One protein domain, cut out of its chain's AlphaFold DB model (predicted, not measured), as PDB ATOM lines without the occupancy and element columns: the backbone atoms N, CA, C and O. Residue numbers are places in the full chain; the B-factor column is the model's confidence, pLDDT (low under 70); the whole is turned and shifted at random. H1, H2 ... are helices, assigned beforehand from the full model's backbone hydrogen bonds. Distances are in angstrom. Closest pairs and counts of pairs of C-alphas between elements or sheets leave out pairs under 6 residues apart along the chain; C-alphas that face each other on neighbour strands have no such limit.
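AT A GLANCE: This is residues 20 to 103 of the 627 residues of the protein "MYND-type domain-containing protein" of Ganoderma sinense ZZ0214-1 (UniProt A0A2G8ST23). H4 is the core of a small domain built of helices: H1, H3 and H5 pack on it, and H2 crosses H1 nearly at right angles, with no contact to H4. H5 folds back beside H4 as a helical hairpin, while H1 and H3 stand more steeply to it. The printed part has 84 residues, with five named helices in the order H1, H2, H3, H4, H5 and no named strand, and its class is all helix. The whole is compact, with a radius of gyration of the C-alphas of 12.8 A, and the C-alphas span 33 by 29 by 20 A.

HOW THE PARTS SIT: H1, residues 20 to 32, touches H2, residues 41 to 54, with residues 24 to 29 alone, and H2 touches it with residues 44 to 48 alone. Their closest C-alphas are those of Ile 25 and Ala 48, 6.1 A apart, and their lines stand about perpendicular, at 77 degrees. A tight link joins H2 to H3, residues 57 to 66, yet these two helices are apart. The hub is H4, residues 69 to 80, which touches three other helices. H3 and H4 touch, closest at the C-alphas of Leu 60 and Leu 71, 5.2 A apart, and run opposite ways at a steep tilt of 48 degrees. H1 touches H4 with residues 24 to 28 alone, and H4 touches it with residues 77 to 80 alone; the closest C-alphas are those of Tyr 24 and Arg 78, 6.1 A apart. H1 and H4 run opposite ways at a steep tilt of 41 degrees. H4 and H5, residues 91 to 101, form a helical hairpin at a shallow tilt of 21 degrees, with the C-alphas of Cys 76 and Ser 94 closest, 5.9 A apart. H3 and H5 are only just apart, with a closest distance between C-alphas of 8.5 A. In H1, H2, H3, H4 and H5 every O i to N i+4 pair is within hydrogen-bond range.

IN THESE COORDINATES: H1 begins with C-alpha 20 at (17.226, 24.354, 34.981) and is 17.9 A long from first to last C-alpha. H2, the longest with 14 residues, measures 19.6 A and ends with C-alpha 54 at (18.680, 31.821, 51.594). H3 measures 14.1 A, H4 16.5 A and H5 15.6 A; H5 ends with C-alpha 101 at (4.745, 15.138, 53.062).

THE WHOLE: The two C-alphas farthest apart are those of Arg 36 and Arg 87, at 36.9 A. The printed part has no cut, and it has no long link between helices. The mean pLDDT of the printed part is 86.1; residues 84 to 89, residue 91, which belongs to H5, and residue 103 are under 70.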
ATOM      1  N   ASP A  20      17.674  24.999  33.753       85.44
ATOM      2  CA  ASP A  20      17.226  24.354  34.981       85.44
ATOM      3  C   ASP A  20      16.663  25.382  35.977       85.44
ATOM      4  O   ASP A  20      15.654  25.144  36.642       85.44
ATOM      5  N   PHE A  21      17.213  26.602  36.008       91.50
ATOM      6  CA  PHE A  21      16.655  27.689  36.817       91.50
ATOM      7  C   PHE A  21      15.309  28.189  36.271       91.50
ATOM      8  O   PHE A  21      14.422  28.558  37.042       91.50
ATOM      9  N   GLN A  22      15.115  28.167  34.950       87.06
ATOM     10  CA  GLN A  22      13.830  28.514  34.332       87.06
ATOM     11  C   GLN A  22      12.747  27.483  34.656       87.06
ATOM     12  O   GLN A  22      11.625  27.863  35.000       87.06
ATOM     13  N   ILE A  23      13.084  26.190  34.618       85.81
ATOM     14  CA  ILE A  23      12.170  25.131  35.061       85.81
ATOM     15  C   ILE A  23      11.851  25.303  36.547       85.81
ATOM     16  O   ILE A  23      10.690  25.193  36.934       85.81
ATOM     17  N   TYR A  24      12.844  25.626  37.378       94.19
ATOM     18  CA  TYR A  24      12.628  25.896  38.798       94.19
ATOM     19  C   TYR A  24      11.638  27.053  39.021       94.19
ATOM     20  O   TYR A  24      10.692  26.900  39.793       94.19
ATOM     21  N   ILE A  25      11.781  28.172  38.297       93.19
ATOM     22  CA  ILE A  25      10.837  29.303  38.353       93.19
ATOM     23  C   ILE A  25       9.422  28.866  37.948       93.19
ATOM     24  O   ILE A  25       8.461  29.188  38.648       93.19
ATOM     25  N   ALA A  26       9.289  28.107  36.857       88.44
ATOM     26  CA  ALA A  26       7.995  27.606  36.398       88.44
ATOM     27  C   ALA A  26       7.348  26.672  37.434       88.44
ATOM     28  O   ALA A  26       6.164  26.797  37.730       88.44
ATOM     29  N   LEU A  27       8.130  25.779  38.045       90.00
ATOM     30  CA  LEU A  27       7.653  24.911  39.119       90.00
ATOM     31  C   LEU A  27       7.202  25.716  40.347       90.00
ATOM     32  O   LEU A  27       6.192  25.364  40.951       90.00
ATOM     33  N   LYS A  28       7.885  26.816  40.696       93.31
ATOM     34  CA  LYS A  28       7.416  27.706  41.769       93.31
ATOM     35  C   LYS A  28       6.092  28.375  41.421       93.31
ATOM     36  O   LYS A  28       5.210  28.397  42.274       93.31
ATOM     37  N   GLU A  29       5.943  28.890  40.198       92.25
ATOM     38  CA  GLU A  29       4.676  29.472  39.735       92.25
ATOM     39  C   GLU A  29       3.536  28.449  39.843       92.25
ATOM     40  O   GLU A  29       2.467  28.745  40.373       92.25
ATOM     41  N   GLU A  30       3.788  27.226  39.375       88.12
ATOM     42  CA  GLU A  30       2.785  26.167  39.289       88.12
ATOM     43  C   GLU A  30       2.394  25.574  40.648       88.12
ATOM     44  O   GLU A  30       1.312  24.997  40.734       88.12
ATOM     45  N   VAL A  31       3.234  25.697  41.686       89.56
ATOM     46  CA  VAL A  31       3.022  25.070  43.006       89.56
ATOM     47  C   VAL A  31       2.656  26.077  44.102       89.56
ATOM     48  O   VAL A  31       1.803  25.767  44.932       89.56
ATOM     49  N   PHE A  32       3.270  27.265  44.131       91.00
ATOM     50  CA  PHE A  32       3.152  28.193  45.268       91.00
ATOM     51  C   PHE A  32       2.113  29.302  45.110       91.00
ATOM     52  O   PHE A  32       1.772  29.938  46.107       91.00
ATOM     53  N   TYR A  33       1.593  29.547  43.908       91.00
ATOM     54  CA  TYR A  33       0.670  30.661  43.676       91.00
ATOM     55  C   TYR A  33      -0.696  30.167  43.265       91.00
ATOM     56  O   TYR A  33      -0.829  29.186  42.541       91.00
ATOM     57  N   ASP A  34      -1.718  30.886  43.709       91.06
ATOM     58  CA  ASP A  34      -3.069  30.672  43.229       91.06
ATOM     59  C   ASP A  34      -3.172  31.188  41.789       91.06
ATOM     60  O   ASP A  34      -2.649  32.253  41.457       91.06
ATOM     61  N   TYR A  35      -3.875  30.463  40.917       84.81
ATOM     62  CA  TYR A  35      -4.039  30.868  39.521       84.81
ATOM     63  C   TYR A  35      -4.657  32.267  39.343       84.81
ATOM     64  O   TYR A  35      -4.479  32.855  38.274       84.81
ATOM     65  N   ARG A  36      -5.391  32.768  40.351       86.25
ATOM     66  CA  ARG A  36      -6.026  34.097  40.373       86.25
ATOM     67  C   ARG A  36      -5.053  35.222  40.712       86.25
ATOM     68  O   ARG A  36      -5.308  36.354  40.316       86.25
ATOM     69  N   ASP A  37      -3.970  34.925  41.425       89.56
ATOM     70  CA  ASP A  37      -2.993  35.911  41.896       89.56
ATOM     71  C   ASP A  37      -1.582  35.505  41.467       89.56
ATOM     72  O   ASP A  37      -0.711  35.157  42.269       89.56
ATOM     73  N   ARG A  38      -1.376  35.491  40.146       85.12
ATOM     74  CA  ARG A  38      -0.076  35.142  39.581       85.12
ATOM     75  C   ARG A  38       0.882  36.325  39.705       85.12
ATOM     76  O   ARG A  38       0.618  37.384  39.125       85.12
ATOM     77  N   PRO A  39       2.022  36.166  40.391       87.00
ATOM     78  CA  PRO A  39       3.076  37.167  40.363       87.00
ATOM     79  C   PRO A  39       3.584  37.348  38.931       87.00
ATOM     80  O   PRO A  39       3.657  36.406  38.142       87.00
ATOM     81  N   ASN A  40       3.986  38.570  38.590       89.44
ATOM     82  CA  ASN A  40       4.713  38.767  37.344       89.44
ATOM     83  C   ASN A  40       6.062  38.024  37.393       89.44
ATOM     84  O   ASN A  40       6.642  37.812  38.460       89.44
ATOM     85  N   TYR A  41       6.581  37.669  36.219       85.62
ATOM     86  CA  TYR A  41       7.813  36.890  36.093       85.62
ATOM     87  C   TYR A  41       9.012  37.516  36.825       85.62
ATOM     88  O   TYR A  41       9.823  36.798  37.397       85.62
ATOM     89  N   LYS A  42       9.113  38.854  36.870       88.12
ATOM     90  CA  LYS A  42      10.195  39.543  37.589       88.12
ATOM     91  C   LYS A  42      10.163  39.225  39.088       88.12
ATOM     92  O   LYS A  42      11.189  38.868  39.649       88.12
ATOM     93  N   LYS A  43       8.984  39.302  39.712       90.50
ATOM     94  CA  LYS A  43       8.796  38.947  41.124       90.50
ATOM     95  C   LYS A  43       9.135  37.472  41.379       90.50
ATOM     96  O   LYS A  43       9.868  37.185  42.317       90.50
ATOM     97  N   LEU A  44       8.679  36.557  40.517       91.12
ATOM     98  CA  LEU A  44       9.023  35.127  40.602       91.12
ATOM     99  C   LEU A  44      10.527  34.877  40.513       91.12
ATOM    100  O   LEU A  44      11.068  34.079  41.270       91.12
ATOM    101  N   PHE A  45      11.190  35.556  39.581       92.25
ATOM    102  CA  PHE A  45      12.626  35.453  39.376       92.25
ATOM    103  C   PHE A  45      13.397  35.924  40.616       92.25
ATOM    104  O   PHE A  45      14.286  35.216  41.090       92.25
ATOM    105  N   ASP A  46      13.029  37.085  41.166       92.25
ATOM    106  CA  ASP A  46      13.649  37.642  42.372       92.25
ATOM    107  C   ASP A  46      13.431  36.713  43.583       92.25
ATOM    108  O   ASP A  46      14.376  36.418  44.312       92.25
ATOM    109  N   GLU A  47      12.226  36.157  43.749       94.44
ATOM    110  CA  GLU A  47      11.904  35.206  44.826       94.44
ATOM    111  C   GLU A  47      12.610  33.851  44.663       94.44
ATOM    112  O   GLU A  47      13.068  33.264  45.648       94.44
ATOM    113  N   ALA A  48      12.726  33.336  43.436       94.38
ATOM    114  CA  ALA A  48      13.464  32.112  43.124       94.38
ATOM    115  C   ALA A  48      14.961  32.284  43.411       94.38
ATOM    116  O   ALA A  48      15.583  31.416  44.027       94.38
ATOM    117  N   ARG A  49      15.527  33.432  43.027       93.50
ATOM    118  CA  ARG A  49      16.923  33.776  43.301       93.50
ATOM    119  C   ARG A  49      17.174  33.942  44.797       93.50
ATOM    120  O   ARG A  49      18.118  33.360  45.317       93.50
ATOM    121  N   GLN A  50      16.312  34.677  45.494       95.56
ATOM    122  CA  GLN A  50      16.423  34.853  46.939       95.56
ATOM    123  C   GLN A  50      16.298  33.512  47.673       95.56
ATOM    124  O   GLN A  50      17.109  33.205  48.538       95.56
ATOM    125  N   SER A  51      15.343  32.665  47.278       94.62
ATOM    126  CA  SER A  51      15.205  31.318  47.849       94.62
ATOM    127  C   SER A  51      16.471  30.496  47.638       94.62
ATOM    128  O   SER A  51      16.883  29.755  48.531       94.62
ATOM    129  N   HIS A  52      17.105  30.622  46.471       92.19
ATOM    130  CA  HIS A  52      18.378  29.975  46.185       92.19
ATOM    131  C   HIS A  52      19.488  30.420  47.151       92.19
ATOM    132  O   HIS A  52      20.150  29.560  47.734       92.19
ATOM    133  N   GLU A  53      19.630  31.727  47.371       93.62
ATOM    134  CA  GLU A  53      20.628  32.318  48.272       93.62
ATOM    135  C   GLU A  53      20.353  31.974  49.758       93.62
ATOM    136  O   GLU A  53      21.268  31.595  50.492       93.62
ATOM    137  N   ASP A  54      19.089  32.014  50.191       95.69
ATOM    138  CA  ASP A  54      18.680  31.821  51.594       95.69
ATOM    139  C   ASP A  54      18.621  30.344  52.035       95.69
ATOM    140  O   ASP A  54      18.659  30.023  53.239       95.69
ATOM    141  N   LEU A  55      18.485  29.432  51.067       96.31
ATOM    142  CA  LEU A  55      18.315  27.994  51.276       96.31
ATOM    143  C   LEU A  55      19.384  27.206  50.500       96.31
ATOM    144  O   LEU A  55      19.068  26.581  49.485       96.31
ATOM    145  N   PRO A  56      20.649  27.205  50.960       94.75
ATOM    146  CA  PRO A  56      21.681  26.361  50.366       94.75
ATOM    147  C   PRO A  56      21.320  24.872  50.511       94.75
ATOM    148  O   PRO A  56      20.570  24.486  51.416       94.75
ATOM    149  N   VAL A  57      21.852  24.021  49.628       92.00
ATOM    150  CA  VAL A  57      21.515  22.583  49.565       92.00
ATOM    151  C   VAL A  57      21.709  21.884  50.912       92.00
ATOM    152  O   VAL A  57      20.888  21.054  51.296       92.00
ATOM    153  N   GLU A  58      22.725  22.251  51.689       94.38
ATOM    154  CA  GLU A  58      22.988  21.681  53.013       94.38
ATOM    155  C   GLU A  58      21.844  21.968  53.995       94.38
ATOM    156  O   GLU A  58      21.480  21.110  54.800       94.38
ATOM    157  N   LYS A  59      21.242  23.162  53.915       95.12
ATOM    158  CA  LYS A  59      20.086  23.549  54.734       95.12
ATOM    159  C   LYS A  59      18.842  22.771  54.315       95.12
ATOM    160  O   LYS A  59      18.113  22.303  55.186       95.12
ATOM    161  N   LEU A  60      18.644  22.569  53.012       94.50
ATOM    162  CA  LEU A  60      17.556  21.750  52.475       94.50
ATOM    163  C   LEU A  60      17.689  20.273  52.892       94.50
ATOM    164  O   LEU A  60      16.728  19.675  53.371       94.50
ATOM    165  N   LEU A  61      18.895  19.698  52.811       91.81
ATOM    166  CA  LEU A  61      19.183  18.331  53.266       91.81
ATOM    167  C   LEU A  61      19.035  18.178  54.787       91.81
ATOM    168  O   LEU A  61      18.540  17.157  55.264       91.81
ATOM    169  N   ARG A  62      19.416  19.198  55.566       93.12
ATOM    170  CA  ARG A  62      19.134  19.231  57.006       93.12
ATOM    171  C   ARG A  62      17.627  19.272  57.267       93.12
ATOM    172  O   ARG A  62      17.167  18.576  58.166       93.12
ATOM    173  N   GLY A  63      16.875  20.037  56.475       93.12
ATOM    174  CA  GLY A  63      15.412  20.066  56.500       93.12
ATOM    175  C   GLY A  63      14.802  18.683  56.287       93.12
ATOM    176  O   GLY A  63      13.971  18.262  57.085       93.12
ATOM    177  N   LEU A  64      15.309  17.923  55.311       89.62
ATOM    178  CA  LEU A  64      14.920  16.526  55.092       89.62
ATOM    179  C   LEU A  64      15.141  15.652  56.336       89.62
ATOM    180  O   LEU A  64      14.240  14.924  56.743       89.62
ATOM    181  N   GLY A  65      16.301  15.767  56.991       90.69
ATOM    182  CA  GLY A  65      16.586  15.034  58.232       90.69
ATOM    183  C   GLY A  65      15.722  15.460  59.427       90.69
ATOM    184  O   GLY A  65      15.439  14.648  60.305       90.69
ATOM    185  N   MET A  66      15.288  16.722  59.460       93.56
ATOM    186  CA  MET A  66      14.416  17.273  60.503       93.56
ATOM    187  C   MET A  66      12.921  17.114  60.194       93.56
ATOM    188  O   MET A  66      12.105  17.468  61.040       93.56
ATOM    189  N   LYS A  67      12.565  16.580  59.017       89.69
ATOM    190  CA  LYS A  67      11.189  16.539  58.501       89.69
ATOM    191  C   LYS A  67      10.535  17.929  58.396       89.69
ATOM    192  O   LYS A  67       9.354  18.089  58.673       89.69
ATOM    193  N   ASP A  68      11.318  18.938  58.015       92.56
ATOM    194  CA  ASP A  68      10.857  20.318  57.808       92.56
ATOM    195  C   ASP A  68      10.175  20.444  56.435       92.56
ATOM    196  O   ASP A  68      10.838  20.462  55.396       92.56
ATOM    197  N   GLU A  69       8.841  20.475  56.430       90.31
ATOM    198  CA  GLU A  69       8.028  20.352  55.214       90.31
ATOM    199  C   GLU A  69       8.326  21.430  54.150       90.31
ATOM    200  O   GLU A  69       8.564  21.050  52.998       90.31
ATOM    201  N   PRO A  70       8.406  22.740  54.478       91.50
ATOM    202  CA  PRO A  70       8.815  23.764  53.513       91.50
ATOM    203  C   PRO A  70      10.184  23.512  52.874       91.50
ATOM    204  O   PRO A  70      10.336  23.660  51.660       91.50
ATOM    205  N   LEU A  71      11.184  23.110  53.668       92.94
ATOM    206  CA  LEU A  71      12.530  22.834  53.154       92.94
ATOM    207  C   LEU A  71      12.551  21.591  52.262       92.94
ATOM    208  O   LEU A  71      13.293  21.541  51.283       92.94
ATOM    209  N   ILE A  72      11.726  20.598  52.578       90.75
ATOM    210  CA  ILE A  72      11.604  19.379  51.785       90.75
ATOM    211  C   ILE A  72      10.903  19.651  50.450       90.75
ATOM    212  O   ILE A  72      11.353  19.153  49.415       90.75
ATOM    213  N   LEU A  73       9.833  20.448  50.441       91.06
ATOM    214  CA  LEU A  73       9.151  20.821  49.202       91.06
ATOM    215  C   LEU A  73      10.095  21.600  48.279       91.06
ATOM    216  O   LEU A  73      10.249  21.252  47.111       91.06
ATOM    217  N   GLU A  74      10.791  22.594  48.825       94.69
ATOM    218  CA  GLU A  74      11.799  23.370  48.102       94.69
ATOM    219  C   GLU A  74      12.924  22.480  47.535       94.69
ATOM    220  O   GLU A  74      13.313  22.630  46.374       94.69
ATOM    221  N   LEU A  75      13.401  21.500  48.313       92.00
ATOM    222  CA  LEU A  75      14.371  20.493  47.870       92.00
ATOM    223  C   LEU A  75      13.857  19.686  46.669       92.00
ATOM    224  O   LEU A  75      14.601  19.455  45.716       92.00
ATOM    225  N   CYS A  76      12.589  19.271  46.692       89.88
ATOM    226  CA  CYS A  76      11.979  18.511  45.602       89.88
ATOM    227  C   CYS A  76      11.846  19.347  44.322       89.88
ATOM    228  O   CYS A  76      12.160  18.848  43.244       89.88
ATOM    229  N   LEU A  77      11.454  20.622  44.426       91.88
ATOM    230  CA  LEU A  77      11.330  21.511  43.263       91.88
ATOM    231  C   LEU A  77      12.682  21.761  42.585       91.88
ATOM    232  O   LEU A  77      12.768  21.718  41.356       91.88
ATOM    233  N   ARG A  78      13.758  21.955  43.361       92.62
ATOM    234  CA  ARG A  78      15.122  22.072  42.807       92.62
ATOM    235  C   ARG A  78      15.593  20.784  42.144       92.62
ATOM    236  O   ARG A  78      16.196  20.817  41.081       92.62
ATOM    237  N   ARG A  79      15.258  19.632  42.728       87.94
ATOM    238  CA  ARG A  79      15.592  18.329  42.138       87.94
ATOM    239  C   ARG A  79      14.842  18.064  40.837       87.94
ATOM    240  O   ARG A  79      15.459  17.619  39.880       87.94
ATOM    241  N   PHE A  80      13.541  18.350  40.778       85.00
ATOM    242  CA  PHE A  80      12.755  18.157  39.554       85.00
ATOM    243  C   PHE A  80      13.168  19.084  38.419       85.00
ATOM    244  O   PHE A  80      13.032  18.716  37.257       85.00
ATOM    245  N   SER A  81      13.663  20.271  38.753       89.19
ATOM    246  CA  SER A  81      14.155  21.225  37.764       89.19
ATOM    247  C   SER A  81      15.571  20.940  37.272       89.19
ATOM    248  O   SER A  81      15.999  21.601  36.339       89.19
ATOM    249  N   GLY A  82      16.300  19.995  37.878       84.81
ATOM    250  CA  GLY A  82      17.721  19.766  37.584       84.81
ATOM    251  C   GLY A  82      18.661  20.803  38.213       84.81
ATOM    252  O   GLY A  82      19.879  20.641  38.178       84.81
ATOM    253  N   TRP A  83      18.117  21.833  38.870       86.44
ATOM    254  CA  TRP A  83      18.885  22.964  39.371       86.44
ATOM    255  C   TRP A  83      19.814  22.567  40.533       86.44
ATOM    256  O   TRP A  83      19.362  22.282  41.645       86.44
ATOM    257  N   GLN A  84      21.129  22.609  40.265       68.56
ATOM    258  CA  GLN A  84      22.249  22.394  41.201       68.56
ATOM    259  C   GLN A  84      22.374  20.998  41.835       68.56
ATOM    260  O   GLN A  84      22.650  20.870  43.032       68.56
ATOM    261  N   TYR A  85      22.264  19.937  41.036       69.06
ATOM    262  CA  TYR A  85      22.640  18.593  41.486       69.06
ATOM    263  C   TYR A  85      23.646  17.919  40.546       69.06
ATOM    264  O   TYR A  85      23.277  17.282  39.568       69.06
ATOM    265  N   ASP A  86      24.928  17.954  40.931       58.91
ATOM    266  CA  ASP A  86      26.029  17.238  40.255       58.91
ATOM    267  C   ASP A  86      25.942  15.704  40.378       58.91
ATOM    268  O   ASP A  86      26.783  14.974  39.846       58.91
ATOM    269  N   ARG A  87      24.946  15.172  41.099       58.19
ATOM    270  CA  ARG A  87      24.689  13.730  41.160       58.19
ATOM    271  C   ARG A  87      23.302  13.405  40.617       58.19
ATOM    272  O   ARG A  87      22.335  13.977  41.117       58.19
ATOM    273  N   PRO A  88      23.187  12.425  39.701       54.38
ATOM    274  CA  PRO A  88      21.896  11.859  39.348       54.38
ATOM    275  C   PRO A  88      21.306  11.213  40.604       54.38
ATOM    276  O   PRO A  88      21.844  10.241  41.135       54.38
ATOM    277  N   PHE A  89      20.245  11.819  41.124       63.66
ATOM    278  CA  PHE A  89      19.473  11.308  42.248       63.66
ATOM    279  C   PHE A  89      18.251  10.568  41.693       63.66
ATOM    280  O   PHE A  89      17.696  10.987  40.675       63.66
ATOM    281  N   ASP A  90      17.849   9.463  42.321       73.31
ATOM    282  CA  ASP A  90      16.717   8.666  41.845       73.31
ATOM    283  C   ASP A  90      15.408   9.454  42.025       73.31
ATOM    284  O   ASP A  90      15.097   9.952  43.109       73.31
ATOM    285  N   PHE A  91      14.629   9.571  40.949       69.69
ATOM    286  CA  PHE A  91      13.296  10.177  40.958       69.69
ATOM    287  C   PHE A  91      12.375   9.503  41.991       69.69
ATOM    288  O   PHE A  91      11.503  10.159  42.568       69.69
ATOM    289  N   SER A  92      12.600   8.210  42.261       71.31
ATOM    290  CA  SER A  92      11.881   7.435  43.274       71.31
ATOM    291  C   SER A  92      11.962   8.063  44.669       71.31
ATOM    292  O   SER A  92      10.947   8.136  45.364       71.31
ATOM    293  N   ASP A  93      13.119   8.600  45.055       76.69
ATOM    294  CA  ASP A  93      13.340   9.132  46.401       76.69
ATOM    295  C   ASP A  93      12.576  10.448  46.624       76.69
ATOM    296  O   ASP A  93      11.965  10.657  47.670       76.69
ATOM    297  N   SER A  94      12.553  11.341  45.625       75.69
ATOM    298  CA  SER A  94      11.770  12.588  45.694       75.69
ATOM    299  C   SER A  94      10.266  12.301  45.766       75.69
ATOM    300  O   SER A  94       9.533  12.988  46.474       75.69
ATOM    301  N   MET A  95       9.801  11.258  45.072       72.50
ATOM    302  CA  MET A  95       8.399  10.835  45.112       72.50
ATOM    303  C   MET A  95       8.012  10.201  46.449       72.50
ATOM    304  O   MET A  95       6.897  10.419  46.917       72.50
ATOM    305  N   GLU A  96       8.905   9.432  47.075       78.38
ATOM    306  CA  GLU A  96       8.678   8.881  48.414       78.38
ATOM    307  C   GLU A  96       8.593   9.994  49.461       78.38
ATOM    308  O   GLU A  96       7.651  10.036  50.252       78.38
ATOM    309  N   VAL A  97       9.495  10.969  49.383       77.25
ATOM    310  CA  VAL A  97       9.512  12.139  50.263       77.25
ATOM    311  C   VAL A  97       8.253  13.003  50.101       77.25
ATOM    312  O   VAL A  97       7.629  13.375  51.094       77.25
ATOM    313  N   LEU A  98       7.810  13.277  48.869       76.88
ATOM    314  CA  LEU A  98       6.547  13.991  48.625       76.88
ATOM    315  C   LEU A  98       5.327  13.191  49.089       76.88
ATOM    316  O   LEU A  98       4.351  13.769  49.574       76.88
ATOM    317  N   ARG A  99       5.375  11.858  48.982       73.88
ATOM    318  CA  ARG A  99       4.327  10.980  49.508       73.88
ATOM    319  C   ARG A  99       4.247  11.071  51.031       73.88
ATOM    320  O   ARG A  99       3.134  11.163  51.549       73.88
ATOM    321  N   GLU A 100       5.382  11.099  51.732       75.25
ATOM    322  CA  GLU A 100       5.417  11.334  53.182       75.25
ATOM    323  C   GLU A 100       4.843  12.709  53.546       75.25
ATOM    324  O   GLU A 100       3.970  12.779  54.412       75.25
ATOM    325  N   LEU A 101       5.252  13.775  52.843       74.94
ATOM    326  CA  LEU A 101       4.745  15.138  53.062       74.94
ATOM    327  C   LEU A 101       3.231  15.261  52.860       74.94
ATOM    328  O   LEU A 101       2.556  15.970  53.593       74.94
ATOM    329  N   SER A 102       2.680  14.551  51.874       72.62
ATOM    330  CA  SER A 102       1.237  14.562  51.595       72.62
ATOM    331  C   SER A 102       0.389  13.807  52.633       72.62
ATOM    332  O   SER A 102      -0.832  13.749  52.497       72.62
ATOM    333  N   GLY A 103       1.005  13.194  53.653       68.06
ATOM    334  CA  GLY A 103       0.295  12.454  54.701       68.06
ATOM    335  C   GLY A 103      -0.296  11.114  54.240       68.06
ATOM    336  O   GLY A 103      -1.125  10.525  54.934       68.06
TER     337      GLY A 103